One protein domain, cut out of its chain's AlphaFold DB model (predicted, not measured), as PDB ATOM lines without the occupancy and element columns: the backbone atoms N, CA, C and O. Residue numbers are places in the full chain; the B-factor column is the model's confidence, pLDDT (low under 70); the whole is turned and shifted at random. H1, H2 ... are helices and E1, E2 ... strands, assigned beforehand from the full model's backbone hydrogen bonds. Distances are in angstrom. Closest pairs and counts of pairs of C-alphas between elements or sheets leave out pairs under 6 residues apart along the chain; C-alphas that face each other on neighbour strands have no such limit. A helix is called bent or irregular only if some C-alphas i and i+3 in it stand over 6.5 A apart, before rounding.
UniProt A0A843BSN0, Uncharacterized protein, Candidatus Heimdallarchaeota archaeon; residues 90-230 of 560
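What this domain is: This is residues 90 to 230 of the 560 residues of an uncharacterized protein of Candidatus Heimdallarchaeota archaeon (UniProt A0A843BSN0). A twisted sheet of five strands has two helices over one face, H2 and H1b, the second arm of the bent helix H1, and the short H3 over the opposite face. Beyond those two helices packs a helical hairpin, H4 on H1b and H5 on H2, while H1a crosses H2 and residues 225 to 230 of H5 stick out. The 141 printed residues include five named helices and five named strands, in the order H1 E1 H2 E2 E3 H3 E4 E5 H4 H5; the mixed sheet runs E2 E3 E1 E4 E5, and the class is mixed. The whole is compact, with a radius of gyration of the C-alphas of 14.3 A and spans of 39 by 35 by 24 A.

How they stand to each other: E2, residues 151 to 155, is an edge strand, parallel to E3, residues 163 to 166; N 152 and O 163, 2.9 A apart, are within hydrogen-bond range. E3 is parallel to E1, residues 124 to 127, with N 126 and O 164 at 2.8 A. E1 is parallel to E4, residues 178 to 181, with N 125 and O 178 at 2.8 A. E4 and E5, residues 186 to 188, form an antiparallel hairpin, with N 188 and O 179 at 2.8 A. H2, residues 130 to 144, is on the sheet over E3, at a height of 8.0 A; its closest C-alphas to E3 are Val 133 and Gly 165, 5.7 A. H1, residues 90 to 120, assigned as one helix by its hydrogen bonds, is bent: C-alphas 106 and 109 are 9.5 A apart, and arms H1a, 90 to 106, and H1b, 109 to 120, stand at a steep tilt of 54 degrees. H1b is over E4, at a height of 9.3 A. On the opposite face H3, residues 168 to 173, is over E1, at a height of 8.3 A; it is irregular, C-alphas 169 and 172 being 7.2 A apart. E1, H2, E2 and E3, H3, E4 are split strand-helix-strand units, another strand lying between their same-way strands, with right-handed crossovers. H1a touches H2, about perpendicular at 80 degrees, closest at the C-alphas of His 96 and Ser 139, 4.0 A. H4, residues 194 to 204, touches H1b, closest at the C-alphas of Ala 112 and Leu 197, 5.0 A. H4 and H5, residues 210 to 230, form a helical hairpin at a shallow tilt of 18 degrees; the C-alphas of Leu 203 and Phe 212 are closest, 6.5 A. H5 touches H2 with residues 213 to 220 alone, closest at the C-alphas of Ile 216 and Phe 143, 6.7 A. H1a and H4 have every O i to N i+4 pair within hydrogen-bond range, H1b 6 of 8, H2 8 of 11, H5 15 of 17 and H3 0 of 2, with 2 of 3 O i to N i+3 pairs.

Where its parts are: H1a begins at C-alpha 90 (-95.394, -56.150, 18.707) and is 23.8 A long; H1b is 17.9 A, H2 21.2 A and H4 15.1 A. H5, 31.2 A, ends at C-alpha 230 (-100.367, -20.109, 26.735).

The domain as a whole: The C-alphas farthest apart, of Glu 169 and Glu 229, are 43.4 A apart. The printed part has no cut and no long link. Mean pLDDT of the printed part is 87.9; residues 90 to 93 and 207 to 210 are under 70.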
ATOM      1  N   GLN A  90     -96.847 -56.040  18.830       67.75
ATOM      2  CA  GLN A  90     -95.394 -56.150  18.707       67.75
ATOM      3  C   GLN A  90     -94.905 -55.807  17.302       67.75
ATOM      4  O   GLN A  90     -93.853 -55.190  17.184       67.75
ATOM      5  N   ILE A  91     -95.655 -56.164  16.253       67.88
ATOM      6  CA  ILE A  91     -95.349 -55.771  14.869       67.88
ATOM      7  C   ILE A  91     -95.315 -54.248  14.766       67.88
ATOM      8  O   ILE A  91     -94.362 -53.700  14.220       67.88
ATOM      9  N   THR A  92     -96.317 -53.565  15.316       69.75
ATOM     10  CA  THR A  92     -96.396 -52.101  15.293       69.75
ATOM     11  C   THR A  92     -95.222 -51.467  16.043       69.75
ATOM     12  O   THR A  92     -94.504 -50.649  15.471       69.75
ATOM     13  N   SER A  93     -94.933 -51.914  17.269       69.12
ATOM     14  CA  SER A  93     -93.797 -51.405  18.052       69.12
ATOM     15  C   SER A  93     -92.440 -51.687  17.389       69.12
ATOM     16  O   SER A  93     -91.543 -50.845  17.413       69.12
ATOM     17  N   LEU A  94     -92.292 -52.844  16.734       70.06
ATOM     18  CA  LEU A  94     -91.102 -53.200  15.954       70.06
ATOM     19  C   LEU A  94     -90.948 -52.339  14.702       70.06
ATOM     20  O   LEU A  94     -89.829 -51.938  14.389       70.06
ATOM     21  N   LYS A  95     -92.044 -52.041  13.993       72.75
ATOM     22  CA  LYS A  95     -92.033 -51.136  12.837       72.75
ATOM     23  C   LYS A  95     -91.590 -49.739  13.251       72.75
ATOM     24  O   LYS A  95     -90.691 -49.198  12.616       72.75
ATOM     25  N   HIS A  96     -92.150 -49.214  14.342       77.12
ATOM     26  CA  HIS A  96     -91.779 -47.910  14.887       77.12
ATOM     27  C   HIS A  96     -90.298 -47.839  15.273       77.12
ATOM     28  O   HIS A  96     -89.567 -46.954  14.832       77.12
ATOM     29  N   TYR A  97     -89.830 -48.788  16.085       76.19
ATOM     30  CA  TYR A  97     -88.453 -48.770  16.572       76.19
ATOM     31  C   TYR A  97     -87.444 -49.075  15.456       76.19
ATOM     32  O   TYR A  97     -86.392 -48.439  15.364       76.19
ATOM     33  N   GLY A  98     -87.756 -50.034  14.582       73.62
ATOM     34  CA  GLY A  98     -86.900 -50.423  13.464       73.62
ATOM     35  C   GLY A  98     -86.765 -49.322  12.413       73.62
ATOM     36  O   GLY A  98     -85.648 -49.006  12.000       73.62
ATOM     37  N   GLY A  99     -87.875 -48.698  12.008       81.31
ATOM     38  CA  GLY A  99     -87.846 -47.603  11.041       81.31
ATOM     39  C   GLY A  99     -87.200 -46.336  11.612       81.31
ATOM     40  O   GLY A  99     -86.393 -45.713  10.923       81.31
ATOM     41  N   PHE A 100     -87.419 -46.012  12.892       87.50
ATOM     42  CA  PHE A 100     -86.712 -44.909  13.552       87.50
ATOM     43  C   PHE A 100     -85.193 -45.105  13.535       87.50
ATOM     44  O   PHE A 100     -84.448 -44.207  13.146       87.50
ATOM     45  N   ASN A 101     -84.714 -46.294  13.906       83.31
ATOM     46  CA  ASN A 101     -83.280 -46.581  13.914       83.31
ATOM     47  C   ASN A 101     -82.669 -46.590  12.510       83.31
ATOM     48  O   ASN A 101     -81.526 -46.163  12.332       83.31
ATOM     49  N   PHE A 102     -83.424 -47.054  11.513       84.81
ATOM     50  CA  PHE A 102     -83.041 -46.939  10.110       84.81
ATOM     51  C   PHE A 102     -82.834 -45.470   9.713       84.81
ATOM     52  O   PHE A 102     -81.750 -45.119   9.240       84.81
ATOM     53  N   LEU A 103     -83.816 -44.605   9.987       89.62
ATOM     54  CA  LEU A 103     -83.733 -43.169   9.707       89.62
ATOM     55  C   LEU A 103     -82.575 -42.508  10.464       89.62
ATOM     56  O   LEU A 103     -81.784 -41.777   9.873       89.62
ATOM     57  N   ARG A 104     -82.411 -42.808  11.756       90.12
ATOM     58  CA  ARG A 104     -81.330 -42.257  12.584       90.12
ATOM     59  C   ARG A 104     -79.957 -42.651  12.051       90.12
ATOM     60  O   ARG A 104     -79.069 -41.810  11.972       90.12
ATOM     61  N   LYS A 105     -79.773 -43.909  11.647       87.31
ATOM     62  CA  LYS A 105     -78.516 -44.367  11.041       87.31
ATOM     63  C   LYS A 105     -78.237 -43.669   9.709       87.31
ATOM     64  O   LYS A 105     -77.075 -43.456   9.373       87.31
ATOM     65  N   MET A 106     -79.281 -43.359   8.944       91.19
ATOM     66  CA  MET A 106     -79.154 -42.737   7.630       91.19
ATOM     67  C   MET A 106     -78.833 -41.243   7.720       91.19
ATOM     68  O   MET A 106     -77.934 -40.788   7.021       91.19
ATOM     69  N   PHE A 107     -79.523 -40.513   8.596       94.31
ATOM     70  CA  PHE A 107     -79.495 -39.047   8.628       94.31
ATOM     71  C   PHE A 107     -78.803 -38.457   9.858       94.31
ATOM     72  O   PHE A 107     -78.579 -37.255   9.925       94.31
ATOM     73  N   SER A 108     -78.424 -39.281  10.836       93.81
ATOM     74  CA  SER A 108     -77.796 -38.815  12.074       93.81
ATOM     75  C   SER A 108     -78.610 -37.682  12.715       93.81
ATOM     76  O   SER A 108     -79.788 -37.889  13.016       93.81
ATOM     77  N   GLU A 109     -77.996 -36.542  13.033       94.62
ATOM     78  CA  GLU A 109     -78.633 -35.424  13.745       94.62
ATOM     79  C   GLU A 109     -79.623 -34.652  12.870       94.62
ATOM     80  O   GLU A 109     -80.583 -34.105  13.408       94.62
ATOM     81  N   ASP A 110     -79.492 -34.712  11.539       95.44
ATOM     82  CA  ASP A 110     -80.417 -34.040  10.616       95.44
ATOM     83  C   ASP A 110     -81.853 -34.568  10.736       95.44
ATOM     84  O   ASP A 110     -82.803 -33.849  10.424       95.44
ATOM     85  N   LEU A 111     -82.050 -35.787  11.260       96.25
ATOM     86  CA  LEU A 111     -83.386 -36.319  11.545       96.25
ATOM     87  C   LEU A 111     -84.169 -35.441  12.538       96.25
ATOM     88  O   LEU A 111     -85.400 -35.444  12.519       96.25
ATOM     89  N   ALA A 112     -83.482 -34.648  13.369       96.06
ATOM     90  CA  ALA A 112     -84.120 -33.701  14.277       96.06
ATOM     91  C   ALA A 112     -84.970 -32.663  13.524       96.06
ATOM     92  O   ALA A 112     -86.029 -32.290  14.026       96.06
ATOM     93  N   LYS A 113     -84.575 -32.270  12.301       95.12
ATOM     94  CA  LYS A 113     -85.342 -31.350  11.438       95.12
ATOM     95  C   LYS A 113     -86.716 -31.912  11.097       95.12
ATOM     96  O   LYS A 113     -87.727 -31.220  11.168       95.12
ATOM     97  N   VAL A 114     -86.750 -33.202  10.767       96.69
ATOM     98  CA  VAL A 114     -87.978 -33.922  10.415       96.69
ATOM     99  C   VAL A 114     -88.872 -34.069  11.640       96.69
ATOM    100  O   VAL A 114     -90.054 -33.752  11.566       96.69
ATOM    101  N   ILE A 115     -88.312 -34.499  12.776       95.75
ATOM    102  CA  ILE A 115     -89.059 -34.635  14.036       95.75
ATOM    103  C   ILE A 115     -89.689 -33.295  14.424       95.75
ATOM    104  O   ILE A 115     -90.882 -33.235  14.716       95.75
ATOM    105  N   TYR A 116     -88.907 -32.217  14.378       93.94
ATOM    106  CA  TYR A 116     -89.383 -30.877  14.690       93.94
ATOM    107  C   TYR A 116     -90.505 -30.426  13.746       93.94
ATOM    108  O   TYR A 116     -91.576 -30.035  14.211       93.94
ATOM    109  N   GLY A 117     -90.308 -30.568  12.430       89.50
ATOM    110  CA  GLY A 117     -91.324 -30.235  11.433       89.50
ATOM    111  C   GLY A 117     -92.629 -31.011  11.626       89.50
ATOM    112  O   GLY A 117     -93.709 -30.425  11.561       89.50
ATOM    113  N   ILE A 118     -92.552 -32.305  11.956       91.25
ATOM    114  CA  ILE A 118     -93.734 -33.138  12.225       91.25
ATOM    115  C   ILE A 118     -94.508 -32.642  13.439       91.25
ATOM    116  O   ILE A 118     -95.742 -32.549  13.368       91.25
ATOM    117  N   ILE A 119     -93.802 -32.333  14.533       89.25
ATOM    118  CA  ILE A 119     -94.416 -31.812  15.758       89.25
ATOM    119  C   ILE A 119     -95.145 -30.501  15.454       89.25
ATOM    120  O   ILE A 119     -96.266 -30.303  15.929       89.25
ATOM    121  N   LEU A 120     -94.537 -29.653  14.620       82.62
ATOM    122  CA  LEU A 120     -95.039 -28.331  14.259       82.62
ATOM    123  C   LEU A 120     -96.100 -28.290  13.172       82.62
ATOM    124  O   LEU A 120     -96.679 -27.230  12.963       82.62
ATOM    125  N   GLY A 121     -96.379 -29.394  12.488       79.69
ATOM    126  CA  GLY A 121     -97.378 -29.377  11.425       79.69
ATOM    127  C   GLY A 121     -96.850 -29.120  10.020       79.69
ATOM    128  O   GLY A 121     -97.652 -28.943   9.108       79.69
ATOM    129  N   GLN A 122     -95.531 -29.110   9.818       82.00
ATOM    130  CA  GLN A 122     -94.953 -28.999   8.482       82.00
ATOM    131  C   GLN A 122     -95.130 -30.300   7.699       82.00
ATOM    132  O   GLN A 122     -95.010 -31.400   8.244       82.00
ATOM    133  N   GLN A 123     -95.385 -30.158   6.398       89.69
ATOM    134  CA  GLN A 123     -95.474 -31.298   5.496       89.69
ATOM    135  C   GLN A 123     -94.092 -31.935   5.315       89.69
ATOM    136  O   GLN A 123     -93.116 -31.242   5.011       89.69
ATOM    137  N   VAL A 124     -94.029 -33.259   5.438       95.94
ATOM    138  CA  VAL A 124     -92.824 -34.054   5.188       95.94
ATOM    139  C   VAL A 124     -93.087 -35.030   4.053       95.94
ATOM    140  O   VAL A 124     -94.049 -35.798   4.075       95.94
ATOM    141  N   VAL A 125     -92.199 -35.019   3.066       97.81
ATOM    142  CA  VAL A 125     -92.252 -35.893   1.898       97.81
ATOM    143  C   VAL A 125     -91.040 -36.809   1.922       97.81
ATOM    144  O   VAL A 125     -89.905 -36.342   1.918       97.81
ATOM    145  N   ILE A 126     -91.275 -38.116   1.936       98.12
ATOM    146  CA  ILE A 126     -90.235 -39.140   1.957       98.12
ATOM    147  C   ILE A 126     -90.131 -39.766   0.570       98.12
ATOM    148  O   ILE A 126     -91.093 -40.342   0.055       98.12
ATOM    149  N   LEU A 127     -88.949 -39.651  -0.029       97.75
ATOM    150  CA  LEU A 127     -88.628 -40.155  -1.358       97.75
ATOM    151  C   LEU A 127     -87.782 -41.417  -1.235       97.75
ATOM    152  O   LEU A 127     -86.764 -41.427  -0.543       97.75
ATOM    153  N   GLY A 128     -88.153 -42.482  -1.936       93.88
ATOM    154  CA  GLY A 128     -87.368 -43.712  -1.904       93.88
ATOM    155  C   GLY A 128     -88.094 -44.906  -2.492       93.88
ATOM    156  O   GLY A 128     -89.007 -44.760  -3.303       93.88
ATOM    157  N   ASN A 129     -87.672 -46.105  -2.091       89.25
ATOM    158  CA  ASN A 129     -88.431 -47.305  -2.409       89.25
ATOM    159  C   ASN A 129     -89.656 -47.414  -1.488       89.25
ATOM    160  O   ASN A 129     -89.633 -46.957  -0.346       89.25
ATOM    161  N   LYS A 130     -90.718 -48.054  -1.981       87.94
ATOM    162  CA  LYS A 130     -91.991 -48.156  -1.262       87.94
ATOM    163  C   LYS A 130     -91.856 -48.721   0.155       87.94
ATOM    164  O   LYS A 130     -92.389 -48.141   1.090       87.94
ATOM    165  N   ASN A 131     -91.111 -49.808   0.322       80.94
ATOM    166  CA  ASN A 131     -91.031 -50.514   1.603       80.94
ATOM    167  C   ASN A 131     -90.289 -49.703   2.683       80.94
ATOM    168  O   ASN A 131     -90.699 -49.683   3.841       80.94
ATOM    169  N   GLU A 132     -89.189 -49.042   2.319       83.88
ATOM    170  CA  GLU A 132     -88.410 -48.182   3.216       83.88
ATOM    171  C   GLU A 132     -89.185 -46.913   3.566       83.88
ATOM    172  O   GLU A 132     -89.170 -46.483   4.721       83.88
ATOM    173  N   VAL A 133     -89.890 -46.345   2.586       90.12
ATOM    174  CA  VAL A 133     -90.740 -45.168   2.768       90.12
ATOM    175  C   VAL A 133     -91.890 -45.470   3.725       90.12
ATOM    176  O   VAL A 133     -92.027 -44.773   4.728       90.12
ATOM    177  N   GLU A 134     -92.657 -46.535   3.486       86.19
ATOM    178  CA  GLU A 134     -93.787 -46.906   4.346       86.19
ATOM    179  C   GLU A 134     -93.339 -47.110   5.802       86.19
ATOM    180  O   GLU A 134     -93.975 -46.613   6.730       86.19
ATOM    181  N   ALA A 135     -92.207 -47.777   6.034       80.00
ATOM    182  CA  ALA A 135     -91.700 -47.996   7.390       80.00
ATOM    183  C   ALA A 135     -91.141 -46.741   8.066       80.00
ATOM    184  O   ALA A 135     -91.261 -46.581   9.286       80.00
ATOM    185  N   SER A 136     -90.538 -45.851   7.276       89.50
ATOM    186  CA  SER A 136     -90.106 -44.537   7.749       89.50
ATOM    187  C   SER A 136     -91.313 -43.730   8.219       89.50
ATOM    188  O   SER A 136     -91.294 -43.193   9.323       89.50
ATOM    189  N   ILE A 137     -92.391 -43.736   7.432       91.38
ATOM    190  CA  ILE A 137     -93.652 -43.073   7.765       91.38
ATOM    191  C   ILE A 137     -94.238 -43.613   9.065       91.38
ATOM    192  O   ILE A 137     -94.438 -42.826   9.986       91.38
ATOM    193  N   TYR A 138     -94.402 -44.934   9.196       86.06
ATOM    194  CA  TYR A 138     -94.914 -45.543  10.432       86.06
ATOM    195  C   TYR A 138     -94.159 -45.063  11.678       86.06
ATOM    196  O   TYR A 138     -94.751 -44.788  12.716       86.06
ATOM    197  N   SER A 139     -92.835 -44.940  11.588       88.50
ATOM    198  CA  SER A 139     -92.009 -44.498  12.720       88.50
ATOM    199  C   SER A 139     -92.190 -43.016  13.039       88.50
ATOM    200  O   SER A 139     -92.157 -42.618  14.202       88.50
ATOM    201  N   LEU A 140     -92.375 -42.199  12.006       92.75
ATOM    202  CA  LEU A 140     -92.513 -40.752  12.107       92.75
ATOM    203  C   LEU A 140     -93.906 -40.314  12.585       92.75
ATOM    204  O   LEU A 140     -94.020 -39.303  13.276       92.75
ATOM    205  N   GLU A 141     -94.949 -41.105  12.316       90.81
ATOM    206  CA  GLU A 141     -96.314 -40.880  12.820       90.81
ATOM    207  C   GLU A 141     -96.379 -40.761  14.351       90.81
ATOM    208  O   GLU A 141     -97.220 -40.038  14.893       90.81
ATOM    209  N   LEU A 142     -95.465 -41.423  15.073       88.75
ATOM    210  CA  LEU A 142     -95.393 -41.349  16.533       88.75
ATOM    211  C   LEU A 142     -95.215 -39.924  17.061       88.75
ATOM    212  O   LEU A 142     -95.773 -39.591  18.108       88.75
ATOM    213  N   PHE A 143     -94.486 -39.081  16.331       91.19
ATOM    214  CA  PHE A 143     -94.223 -37.694  16.715       91.19
ATOM    215  C   PHE A 143     -95.403 -36.755  16.429       91.19
ATOM    216  O   PHE A 143     -95.338 -35.581  16.776       91.19
ATOM    217  N   ALA A 144     -96.482 -37.251  15.811       86.75
ATOM    218  CA  ALA A 144     -97.658 -36.466  15.435       86.75
ATOM    219  C   ALA A 144     -98.937 -36.845  16.198       86.75
ATOM    220  O   ALA A 144    -100.013 -36.348  15.873       86.75
ATOM    221  N   ARG A 145     -98.865 -37.725  17.205       79.69
ATOM    222  CA  ARG A 145    -100.058 -38.274  17.886       79.69
ATOM    223  C   ARG A 145    -100.930 -37.248  18.610       79.69
ATOM    224  O   ARG A 145    -102.050 -37.563  19.004       79.69
ATOM    225  N   HIS A 146    -100.422 -36.041  18.813       76.25
ATOM    226  CA  HIS A 146    -101.160 -34.919  19.380       76.25
ATOM    227  C   HIS A 146    -102.091 -34.218  18.393       76.25
ATOM    228  O   HIS A 146    -102.910 -33.406  18.821       76.25
ATOM    229  N   ARG A 147    -101.986 -34.514  17.095       75.31
ATOM    230  CA  ARG A 147    -102.820 -33.930  16.042       75.31
ATOM    231  C   ARG A 147    -103.454 -35.005  15.162       75.31
ATOM    232  O   ARG A 147    -103.028 -36.156  15.137       75.31
ATOM    233  N   ASN A 148    -104.491 -34.612  14.427       73.19
ATOM    234  CA  ASN A 148    -105.096 -35.461  13.404       73.19
ATOM    235  C   ASN A 148    -104.221 -35.414  12.151       73.19
ATOM    236  O   ASN A 148    -104.414 -34.550  11.302       73.19
ATOM    237  N   LEU A 149    -103.234 -36.303  12.088       82.06
ATOM    238  CA  LEU A 149    -102.324 -36.420  10.958       82.06
ATOM    239  C   LEU A 149    -103.031 -37.070   9.758       82.06
ATOM    240  O   LEU A 149    -103.609 -38.150   9.899       82.06
ATOM    241  N   ILE A 150    -102.936 -36.456   8.579       85.75
ATOM    242  CA  ILE A 150    -103.273 -37.109   7.310       85.75
ATOM    243  C   ILE A 150    -101.989 -37.719   6.757       85.75
ATOM    244  O   ILE A 150    -100.985 -37.026   6.591       85.75
ATOM    245  N   CYS A 151    -102.012 -39.017   6.482       91.00
ATOM    246  CA  CYS A 151    -100.833 -39.756   6.063       91.00
ATOM    247  C   CYS A 151    -101.131 -40.588   4.817       91.00
ATOM    248  O   CYS A 151    -102.046 -41.412   4.830       91.00
ATOM    249  N   ASP A 152    -100.311 -40.403   3.784       94.62
ATOM    250  CA  ASP A 152    -100.283 -41.254   2.601       94.62
ATOM    251  C   ASP A 152     -98.971 -42.035   2.600       94.62
ATOM    252  O   ASP A 152     -97.927 -41.546   2.161       94.62
ATOM    253  N   SER A 153     -99.025 -43.271   3.101       91.12
ATOM    254  CA  SER A 153     -97.842 -44.123   3.274       91.12
ATOM    255  C   SER A 153     -97.102 -44.417   1.961       91.12
ATOM    256  O   SER A 153     -95.884 -44.595   1.960       91.12
ATOM    257  N   TRP A 154     -97.821 -44.421   0.836       96.38
ATOM    258  CA  TRP A 154     -97.250 -44.412  -0.507       96.38
ATOM    259  C   TRP A 154     -98.252 -43.878  -1.535       96.38
ATOM    260  O   TRP A 154     -99.383 -44.357  -1.608       96.38
ATOM    261  N   THR A 155     -97.809 -42.976  -2.406       96.56
ATOM    262  CA  THR A 155     -98.580 -42.490  -3.552       96.56
ATOM    263  C   THR A 155     -97.717 -42.356  -4.805       96.56
ATOM    264  O   THR A 155     -96.556 -41.938  -4.758       96.56
ATOM    265  N   ASP A 156     -98.315 -42.692  -5.948       95.69
ATOM    266  CA  ASP A 156     -97.756 -42.452  -7.282       95.69
ATOM    267  C   ASP A 156     -98.246 -41.123  -7.894       95.69
ATOM    268  O   ASP A 156     -97.820 -40.750  -8.989       95.69
ATOM    269  N   GLU A 157     -99.134 -40.419  -7.192       94.31
ATOM    270  CA  GLU A 157     -99.773 -39.169  -7.600       94.31
ATOM    271  C   GLU A 157     -99.526 -38.059  -6.568       94.31
ATOM    272  O   GLU A 157     -99.094 -38.314  -5.442       94.31
ATOM    273  N   LEU A 158     -99.814 -36.811  -6.952       91.25
ATOM    274  CA  LEU A 158     -99.706 -35.667  -6.051       91.25
ATOM    275  C   LEU A 158    -100.669 -35.831  -4.866       91.25
ATOM    276  O   LEU A 158    -101.883 -35.870  -5.051       91.25
ATOM    277  N   SER A 159    -100.113 -35.869  -3.660       89.50
ATOM    278  CA  SER A 159    -100.855 -35.855  -2.397       89.50
ATOM    279  C   SER A 159    -100.715 -34.518  -1.666       89.50
ATOM    280  O   SER A 159     -99.720 -33.807  -1.829       89.50
ATOM    281  N   HIS A 160    -101.713 -34.202  -0.840       85.50
ATOM    282  CA  HIS A 160    -101.734 -33.070   0.086       85.50
ATOM    283  C   HIS A 160    -101.707 -33.501   1.563       85.50
ATOM    284  O   HIS A 160    -101.984 -32.681   2.434       85.50
ATOM    285  N   ALA A 161    -101.376 -34.762   1.853       88.38
ATOM    286  CA  ALA A 161    -101.226 -35.265   3.217       88.38
ATOM    287  C   ALA A 161    -100.072 -34.568   3.974       88.38
ATOM    288  O   ALA A 161     -99.195 -33.948   3.368       88.38
ATOM    289  N   ASP A 162    -100.059 -34.666   5.304       84.75
ATOM    290  CA  ASP A 162     -98.990 -34.125   6.154       84.75
ATOM    291  C   ASP A 162     -97.696 -34.939   6.024       84.75
ATOM    292  O   ASP A 162     -96.605 -34.376   5.942       84.75
ATOM    293  N   LEU A 163     -97.823 -36.269   6.014       95.06
ATOM    294  CA  LEU A 163     -96.741 -37.211   5.734       95.06
ATOM    295  C   LEU A 163     -97.034 -37.911   4.412       95.06
ATOM    296  O   LEU A 163     -98.069 -38.560   4.267       95.06
ATOM    297  N   ILE A 164     -96.120 -37.778   3.452       97.38
ATOM    298  CA  ILE A 164     -96.287 -38.327   2.105       97.38
ATOM    299  C   ILE A 164     -95.109 -39.226   1.776       97.38
ATOM    300  O   ILE A 164     -93.961 -38.788   1.781       97.38
ATOM    301  N   GLY A 165     -95.395 -40.468   1.413       97.81
ATOM    302  CA  GLY A 165     -94.432 -41.368   0.800       97.81
ATOM    303  C   GLY A 165     -94.578 -41.352  -0.711       97.81
ATOM    304  O   GLY A 165     -95.669 -41.611  -1.212       97.81
ATOM    305  N   THR A 166     -93.525 -41.051  -1.470       97.94
ATOM    306  CA  THR A 166     -93.657 -40.992  -2.933       97.94
ATOM    307  C   THR A 166     -92.357 -41.254  -3.699       97.94
ATOM    308  O   THR A 166     -91.294 -41.508  -3.129       97.94
ATOM    309  N   LYS A 167     -92.460 -41.230  -5.031       96.56
ATOM    310  CA  LYS A 167     -91.343 -41.408  -5.953       96.56
ATOM    311  C   LYS A 167     -90.525 -40.113  -6.101       96.56
ATOM    312  O   LYS A 167     -91.110 -39.026  -6.109       96.56
ATOM    313  N   PRO A 168     -89.197 -40.203  -6.303       96.00
ATOM    314  CA  PRO A 168     -88.326 -39.031  -6.426       96.00
ATOM    315  C   PRO A 168     -88.746 -38.011  -7.497       96.00
ATOM    316  O   PRO A 168     -88.521 -36.816  -7.331       96.00
ATOM    317  N   GLU A 169     -89.395 -38.432  -8.588       95.56
ATOM    318  CA  GLU A 169     -89.794 -37.526  -9.675       95.56
ATOM    319  C   GLU A 169     -90.855 -36.491  -9.261       95.56
ATOM    320  O   GLU A 169     -91.043 -35.488  -9.965       95.56
ATOM    321  N   LEU A 170     -91.547 -36.720  -8.138       94.31
ATOM    322  CA  LEU A 170     -92.568 -35.816  -7.611       94.31
ATOM    323  C   LEU A 170     -92.012 -34.740  -6.662       94.31
ATOM    324  O   LEU A 170     -92.742 -33.800  -6.358       94.31
ATOM    325  N   GLU A 171     -90.730 -34.794  -6.275       94.88
ATOM    326  CA  GLU A 171     -90.070 -33.829  -5.367       94.88
ATOM    327  C   GLU A 171     -90.379 -32.361  -5.722       94.88
ATOM    328  O   GLU A 171     -90.722 -31.545  -4.867       94.88
ATOM    329  N   LYS A 172     -90.317 -32.030  -7.018       91.38
ATOM    330  CA  LYS A 172     -90.518 -30.671  -7.549       91.38
ATOM    331  C   LYS A 172     -91.890 -30.061  -7.245       91.38
ATOM    332  O   LYS A 172     -92.039 -28.847  -7.346       91.38
ATOM    333  N   PHE A 173     -92.890 -30.882  -6.926       89.75
ATOM    334  CA  PHE A 173     -94.236 -30.411  -6.599       89.75
ATOM    335  C   PHE A 173     -94.396 -30.040  -5.121       89.75
ATOM    336  O   PHE A 173     -95.437 -29.516  -4.735       89.75
ATOM    337  N   TYR A 174     -93.349 -30.244  -4.321       86.88
ATOM    338  CA  TYR A 174     -93.332 -30.015  -2.882       86.88
ATOM    339  C   TYR A 174     -92.289 -28.955  -2.494       86.88
ATOM    340  O   TYR A 174     -91.345 -29.260  -1.770       86.88
ATOM    341  N   PRO A 175     -92.381 -27.698  -2.979       83.19
ATOM    342  CA  PRO A 175     -91.332 -26.688  -2.796       83.19
ATOM    343  C   PRO A 175     -91.208 -26.142  -1.365       83.19
ATOM    344  O   PRO A 175     -90.172 -25.578  -1.030       83.19
ATOM    345  N   LYS A 176     -92.244 -26.299  -0.531       80.44
ATOM    346  CA  LYS A 176     -92.276 -25.814   0.862       80.44
ATOM    347  C   LYS A 176     -92.129 -26.929   1.904       80.44
ATOM    348  O   LYS A 176     -92.058 -26.652   3.093       80.44
ATOM    349  N   SER A 177     -92.095 -28.182   1.467       88.69
ATOM    350  CA  SER A 177     -92.119 -29.350   2.349       88.69
ATOM    351  C   SER A 177     -90.701 -29.750   2.756       88.69
ATOM    352  O   SER A 177     -89.747 -29.505   2.008       88.69
ATOM    353  N   ILE A 178     -90.555 -30.394   3.912       95.38
ATOM    354  CA  ILE A 178     -89.307 -31.072   4.277       95.38
ATOM    355  C   ILE A 178     -89.193 -32.309   3.391       95.38
ATOM    356  O   ILE A 178     -90.114 -33.123   3.356       95.38
ATOM    357  N   ILE A 179     -88.082 -32.455   2.672       97.94
ATOM    358  CA  ILE A 179     -87.863 -33.606   1.794       97.94
ATOM    359  C   ILE A 179     -86.859 -34.544   2.451       97.94
ATOM    360  O   ILE A 179     -85.731 -34.150   2.727       97.94
ATOM    361  N   VAL A 180     -87.256 -35.791   2.669       98.06
ATOM    362  CA  VAL A 180     -86.400 -36.870   3.168       98.06
ATOM    363  C   VAL A 180     -86.085 -37.792   1.994       98.06
ATOM    364  O   VAL A 180     -86.910 -38.624   1.623       98.06
ATOM    365  N   ASP A 181     -84.910 -37.649   1.383       97.75
ATOM    366  CA  ASP A 181     -84.501 -38.490   0.255       97.75
ATOM    367  C   ASP A 181     -83.686 -39.687   0.761       97.75
ATOM    368  O   ASP A 181     -82.490 -39.585   1.046       97.75
ATOM    369  N   LEU A 182     -84.339 -40.849   0.867       94.81
ATOM    370  CA  LEU A 182     -83.718 -42.093   1.332       94.81
ATOM    371  C   LEU A 182     -82.643 -42.607   0.361       94.81
ATOM    372  O   LEU A 182     -81.707 -43.294   0.771       94.81
ATOM    373  N   SER A 183     -82.756 -42.272  -0.930       92.88
ATOM    374  CA  SER A 183     -81.821 -42.734  -1.963       92.88
ATOM    375  C   SER A 183     -80.525 -41.931  -1.932       92.88
ATOM    376  O   SER A 183     -79.435 -42.502  -2.007       92.88
ATOM    377  N   LYS A 184     -80.641 -40.607  -1.796       95.88
ATOM    378  CA  LYS A 184     -79.498 -39.692  -1.682       95.88
ATOM    379  C   LYS A 184     -78.967 -39.571  -0.251       95.88
ATOM    380  O   LYS A 184     -77.841 -39.115  -0.074       95.88
ATOM    381  N   LYS A 185     -79.727 -40.044   0.745       95.75
ATOM    382  CA  LYS A 185     -79.427 -39.936   2.183       95.75
ATOM    383  C   LYS A 185     -79.255 -38.488   2.635       95.75
ATOM    384  O   LYS A 185     -78.375 -38.181   3.434       95.75
ATOM    385  N   GLU A 186     -80.107 -37.610   2.125       97.06
ATOM    386  CA  GLU A 186     -80.158 -36.205   2.520       97.06
ATOM    387  C   GLU A 186     -81.554 -35.806   3.007       97.06
ATOM    388  O   GLU A 186     -82.567 -36.364   2.577       97.06
ATOM    389  N   ILE A 187     -81.593 -34.826   3.911       97.31
ATOM    390  CA  ILE A 187     -82.815 -34.120   4.292       97.31
ATOM    391  C   ILE A 187     -82.689 -32.705   3.741       97.31
ATOM    392  O   ILE A 187     -81.763 -31.973   4.092       97.31
ATOM    393  N   LEU A 188     -83.608 -32.330   2.857       94.38
ATOM    394  CA  LEU A 188     -83.690 -30.988   2.305       94.38
ATOM    395  C   LEU A 188     -84.721 -30.187   3.094       94.38
ATOM    396  O   LEU A 188     -85.853 -30.638   3.295       94.38
ATOM    397  N   ARG A 189     -84.352 -28.948   3.427       90.88
ATOM    398  CA  ARG A 189     -85.179 -28.005   4.198       90.88
ATOM    399  C   ARG A 189     -85.469 -28.513   5.620       90.88
ATOM    400  O   ARG A 189     -84.917 -29.515   6.068       90.88
ATOM    401  N   GLY A 190     -86.327 -27.783   6.327       84.19
ATOM    402  CA  GLY A 190     -86.614 -28.007   7.740       84.19
ATOM    403  C   GLY A 190     -85.639 -27.261   8.641       84.19
ATOM    404  O   GLY A 190     -84.494 -26.993   8.272       84.19
ATOM    405  N   GLU A 191     -86.126 -26.906   9.821       83.06
ATOM    406  CA  GLU A 191     -85.357 -26.156  10.805       83.06
ATOM    407  C   GLU A 191     -84.814 -27.076  11.888       83.06
ATOM    408  O   GLU A 191     -85.432 -28.072  12.265       83.06
ATOM    409  N   GLU A 192     -83.632 -26.740  12.387       82.69
ATOM    410  CA  GLU A 192     -83.070 -27.410  13.550       82.69
ATOM    411  C   GLU A 192     -83.677 -26.810  14.809       82.69
ATOM    412  O   GLU A 192     -83.760 -25.595  14.951       82.69
ATOM    413  N   ASN A 193     -84.054 -27.672  15.747       85.69
ATOM    414  CA  ASN A 193     -84.472 -27.236  17.064       85.69
ATOM    415  C   ASN A 193     -83.864 -28.134  18.141       85.69
ATOM    416  O   ASN A 193     -83.828 -29.365  18.019       85.69
ATOM    417  N   ALA A 194     -83.390 -27.504  19.213       90.00
ATOM    418  CA  ALA A 194     -82.691 -28.187  20.289       90.00
ATOM    419  C   ALA A 194     -83.577 -29.202  21.032       90.00
ATOM    420  O   ALA A 194     -83.053 -30.227  21.468       90.00
ATOM    421  N   PHE A 195     -84.896 -28.989  21.114       93.62
ATOM    422  CA  PHE A 195     -85.823 -29.944  21.728       93.62
ATOM    423  C   PHE A 195     -85.853 -31.240  20.922       93.62
ATOM    424  O   PHE A 195     -85.634 -32.322  21.469       93.62
ATOM    425  N   ALA A 196     -86.048 -31.138  19.604       94.56
ATOM    426  CA  ALA A 196     -86.091 -32.303  18.726       94.56
ATOM    427  C   ALA A 196     -84.751 -33.053  18.705       94.56
ATOM    428  O   ALA A 196     -84.741 -34.284  18.701       94.56
ATOM    429  N   LEU A 197     -83.624 -32.337  18.762       95.06
ATOM    430  CA  LEU A 197     -82.296 -32.948  18.848       95.06
ATOM    431  C   LEU A 197     -82.072 -33.670  20.186       95.06
ATOM    432  O   LEU A 197     -81.566 -34.794  20.202       95.06
ATOM    433  N   LYS A 198     -82.464 -33.064  21.313       94.44
ATOM    434  CA  LYS A 198     -82.390 -33.714  22.632       94.44
ATOM    435  C   LYS A 198     -83.282 -34.947  22.691       94.44
ATOM    436  O   LYS A 198     -82.820 -35.984  23.157       94.44
ATOM    437  N   LEU A 199     -84.509 -34.855  22.178       94.06
ATOM    438  CA  LEU A 199     -85.426 -35.987  22.083       94.06
ATOM    439  C   LEU A 199     -84.818 -37.102  21.224       94.06
ATOM    440  O   LEU A 199     -84.746 -38.241  21.668       94.06
ATOM    441  N   LEU A 200     -84.297 -36.780  20.040       93.94
ATOM    442  CA  LEU A 200     -83.621 -37.730  19.152       93.94
ATOM    443  C   LEU A 200     -82.448 -38.449  19.836       93.94
ATOM    444  O   LEU A 200     -82.306 -39.669  19.712       93.94
ATOM    445  N   ASN A 201     -81.609 -37.703  20.553       91.25
ATOM    446  CA  ASN A 201     -80.474 -38.263  21.282       91.25
ATOM    447  C   ASN A 201     -80.942 -39.145  22.442       91.25
ATOM    448  O   ASN A 201     -80.475 -40.272  22.566       91.25
ATOM    449  N   TYR A 202     -81.935 -38.694  23.212       89.81
ATOM    450  CA  TYR A 202     -82.498 -39.474  24.311       89.81
ATOM    451  C   TYR A 202     -83.111 -40.793  23.829       89.81
ATOM    452  O   TYR A 202     -82.856 -41.844  24.409       89.81
ATOM    453  N   LEU A 203     -83.844 -40.762  22.714       88.44
ATOM    454  CA  LEU A 203     -84.412 -41.952  22.081       88.44
ATOM    455  C   LEU A 203     -83.343 -42.910  21.535       88.44
ATOM    456  O   LEU A 203     -83.567 -44.118  21.502       88.44
ATOM    457  N   SER A 204     -82.184 -42.389  21.117       82.25
ATOM    458  CA  SER A 204     -81.068 -43.201  20.611       82.25
ATOM    459  C   SER A 204     -80.402 -44.039  21.709       82.25
ATOM    460  O   SER A 204     -79.832 -45.087  21.412       82.25
ATOM    461  N   ASP A 205     -80.495 -43.602  22.966       79.19
ATOM    462  CA  ASP A 205     -79.905 -44.290  24.117       79.19
ATOM    463  C   ASP A 205     -80.830 -45.376  24.705       79.19
ATOM    464  O   ASP A 205     -80.437 -46.116  25.612       79.19
ATOM    465  N   LEU A 206     -82.059 -45.510  24.188       75.75
ATOM    466  CA  LEU A 206     -83.037 -46.478  24.681       75.75
ATOM    467  C   LEU A 206     -82.775 -47.889  24.149       75.75
ATOM    468  O   LEU A 206     -82.788 -48.155  22.944       75.75
ATOM    469  N   SER A 207     -82.636 -48.831  25.082       63.06
ATOM    470  CA  SER A 207     -82.566 -50.267  24.797       63.06
ATOM    471  C   SER A 207     -83.929 -50.970  24.801       63.06
ATOM    472  O   SER A 207     -84.014 -52.114  24.360       63.06
ATOM    473  N   ASP A 208     -84.980 -50.328  25.329       67.62
ATOM    474  CA  ASP A 208     -86.341 -50.879  25.427       67.62
ATOM    475  C   ASP A 208     -87.267 -50.225  24.383       67.62
ATOM    476  O   ASP A 208     -87.265 -49.011  24.196       67.62
ATOM    477  N   ILE A 209     -88.051 -51.051  23.690       65.75
ATOM    478  CA  ILE A 209     -89.004 -50.641  22.650       65.75
ATOM    479  C   ILE A 209     -90.250 -50.023  23.284       65.75
ATOM    480  O   ILE A 209     -90.817 -49.082  22.740       65.75
ATOM    481  N   GLU A 210     -90.708 -50.559  24.420       65.00
ATOM    482  CA  GLU A 210     -91.954 -50.099  25.045       65.00
ATOM    483  C   GLU A 210     -91.797 -48.691  25.625       65.00
ATOM    484  O   GLU A 210     -92.719 -47.882  25.547       65.00
ATOM    485  N   SER A 211     -90.604 -48.360  26.127       73.00
ATOM    486  CA  SER A 211     -90.303 -47.017  26.624       73.00
ATOM    487  C   SER A 211     -90.217 -45.977  25.506       73.00
ATOM    488  O   SER A 211     -90.434 -44.798  25.771       73.00
ATOM    489  N   PHE A 212     -89.950 -46.388  24.263       80.75
ATOM    490  CA  PHE A 212     -89.795 -45.483  23.124       80.75
ATOM    491  C   PHE A 212     -91.057 -44.644  22.879       80.75
ATOM    492  O   PHE A 212     -91.006 -43.417  22.828       80.75
ATOM    493  N   GLU A 213     -92.212 -45.305  22.776       83.12
ATOM    494  CA  GLU A 213     -93.493 -44.639  22.525       83.12
ATOM    495  C   GLU A 213     -93.966 -43.825  23.740       83.12
ATOM    496  O   GLU A 213     -94.467 -42.707  23.586       83.12
ATOM    497  N   GLU A 214     -93.787 -44.363  24.950       84.38
ATOM    498  CA  GLU A 214     -94.156 -43.678  26.193       84.38
ATOM    499  C   GLU A 214     -93.358 -42.388  26.395       84.38
ATOM    500  O   GLU A 214     -93.931 -41.376  26.803       84.38
ATOM    501  N   ILE A 215     -92.064 -42.397  26.061       89.19
ATOM    502  CA  ILE A 215     -91.193 -41.224  26.155       89.19
ATOM    503  C   ILE A 215     -91.624 -40.151  25.162       89.19
ATOM    504  O   ILE A 215     -91.853 -39.020  25.583       89.19
ATOM    505  N   ILE A 216     -91.818 -40.491  23.882       90.50
ATOM    506  CA  ILE A 216     -92.293 -39.519  22.879       90.50
ATOM    507  C   ILE A 216     -93.604 -38.885  23.347       90.50
ATOM    508  O   ILE A 216     -93.747 -37.662  23.352       90.50
ATOM    509  N   LYS A 217     -94.551 -39.713  23.800       88.56
ATOM    510  CA  LYS A 217     -95.840 -39.246  24.309       88.56
ATOM    511  C   LYS A 217     -95.682 -38.335  25.527       88.56
ATOM    512  O   LYS A 217     -96.383 -37.332  25.618       88.56
ATOM    513  N   SER A 218     -94.810 -38.683  26.469       89.94
ATOM    514  CA  SER A 218     -94.550 -37.892  27.676       89.94
ATOM    515  C   SER A 218     -93.952 -36.524  27.339       89.94
ATOM    516  O   SER A 218     -94.471 -35.506  27.794       89.94
ATOM    517  N   GLU A 219     -92.905 -36.499  26.513       92.31
ATOM    518  CA  GLU A 219     -92.198 -35.274  26.121       92.31
ATOM    519  C   GLU A 219     -93.080 -34.346  25.280       92.31
ATOM    520  O   GLU A 219     -93.091 -33.140  25.493       92.31
ATOM    521  N   ILE A 220     -93.883 -34.886  24.361       91.00
ATOM    522  CA  ILE A 220     -94.819 -34.062  23.586       91.00
ATOM    523  C   ILE A 220     -95.955 -33.544  24.480       91.00
ATOM    524  O   ILE A 220     -96.323 -32.376  24.391       91.00
ATOM    525  N   ASN A 221     -96.508 -34.369  25.376       89.25
ATOM    526  CA  ASN A 221     -97.594 -33.922  26.252       89.25
ATOM    527  C   ASN A 221     -97.162 -32.802  27.202       89.25
ATOM    528  O   ASN A 221     -97.962 -31.905  27.447       89.25
ATOM    529  N   SER A 222     -95.929 -32.822  27.716       90.50
ATOM    530  CA  SER A 222     -95.444 -31.751  28.595       90.50
ATOM    531  C   SER A 222     -95.439 -30.394  27.880       90.50
ATOM    532  O   SER A 222     -95.930 -29.409  28.428       90.50
ATOM    533  N   VAL A 223     -95.000 -30.363  26.617       91.00
ATOM    534  CA  VAL A 223     -95.059 -29.181  25.746       91.00
ATOM    535  C   VAL A 223     -96.508 -28.733  25.535       91.00
ATOM    536  O   VAL A 223     -96.817 -27.547  25.639       91.00
ATOM    537  N   LEU A 224     -97.418 -29.670  25.256       86.19
ATOM    538  CA  LEU A 224     -98.817 -29.350  24.965       86.19
ATOM    539  C   LEU A 224     -99.584 -28.807  26.166       86.19
ATOM    540  O   LEU A 224    -100.474 -27.982  25.972       86.19
ATOM    541  N   GLU A 225     -99.287 -29.258  27.383       89.56
ATOM    542  CA  GLU A 225     -99.919 -28.702  28.582       89.56
ATOM    543  C   GLU A 225     -99.543 -27.225  28.763       89.56
ATOM    544  O   GLU A 225    -100.432 -26.392  28.932       89.56
ATOM    545  N   ILE A 226     -98.266 -26.874  28.579       91.25
ATOM    546  CA  ILE A 226     -97.817 -25.473  28.606       91.25
ATOM    547  C   ILE A 226     -98.471 -24.683  27.460       91.25
ATOM    548  O   ILE A 226     -99.012 -23.597  27.659       91.25
ATOM    549  N   MET A 227     -98.494 -25.250  26.250       87.25
ATOM    550  CA  MET A 227     -99.136 -24.630  25.088       87.25
ATOM    551  C   MET A 227    -100.620 -24.329  25.345       87.25
ATOM    552  O   MET A 227    -101.085 -23.248  24.986       87.25
ATOM    553  N   LYS A 228    -101.366 -25.254  25.966       83.25
ATOM    554  CA  LYS A 228    -102.798 -25.096  26.286       83.25
ATOM    555  C   LYS A 228    -103.064 -23.939  27.234       83.25
ATOM    556  O   LYS A 228    -104.114 -23.310  27.126       83.25
ATOM    557  N   GLU A 229    -102.167 -23.689  28.175       87.25
ATOM    558  CA  GLU A 229    -102.247 -22.522  29.046       87.25
ATOM    559  C   GLU A 229    -101.900 -21.252  28.269       87.25
ATOM    560  O   GLU A 229    -102.656 -20.282  28.309       87.25
ATOM    561  N   PHE A 230    -100.825 -21.280  27.477       86.44
ATOM    562  CA  PHE A 230    -100.367 -20.109  26.735       86.44
ATOM    563  C   PHE A 230    -101.403 -19.607  25.718       86.44
ATOM    564  O   PHE A 230    -101.661 -18.408  25.627       86.44
TER     565      PHE A 230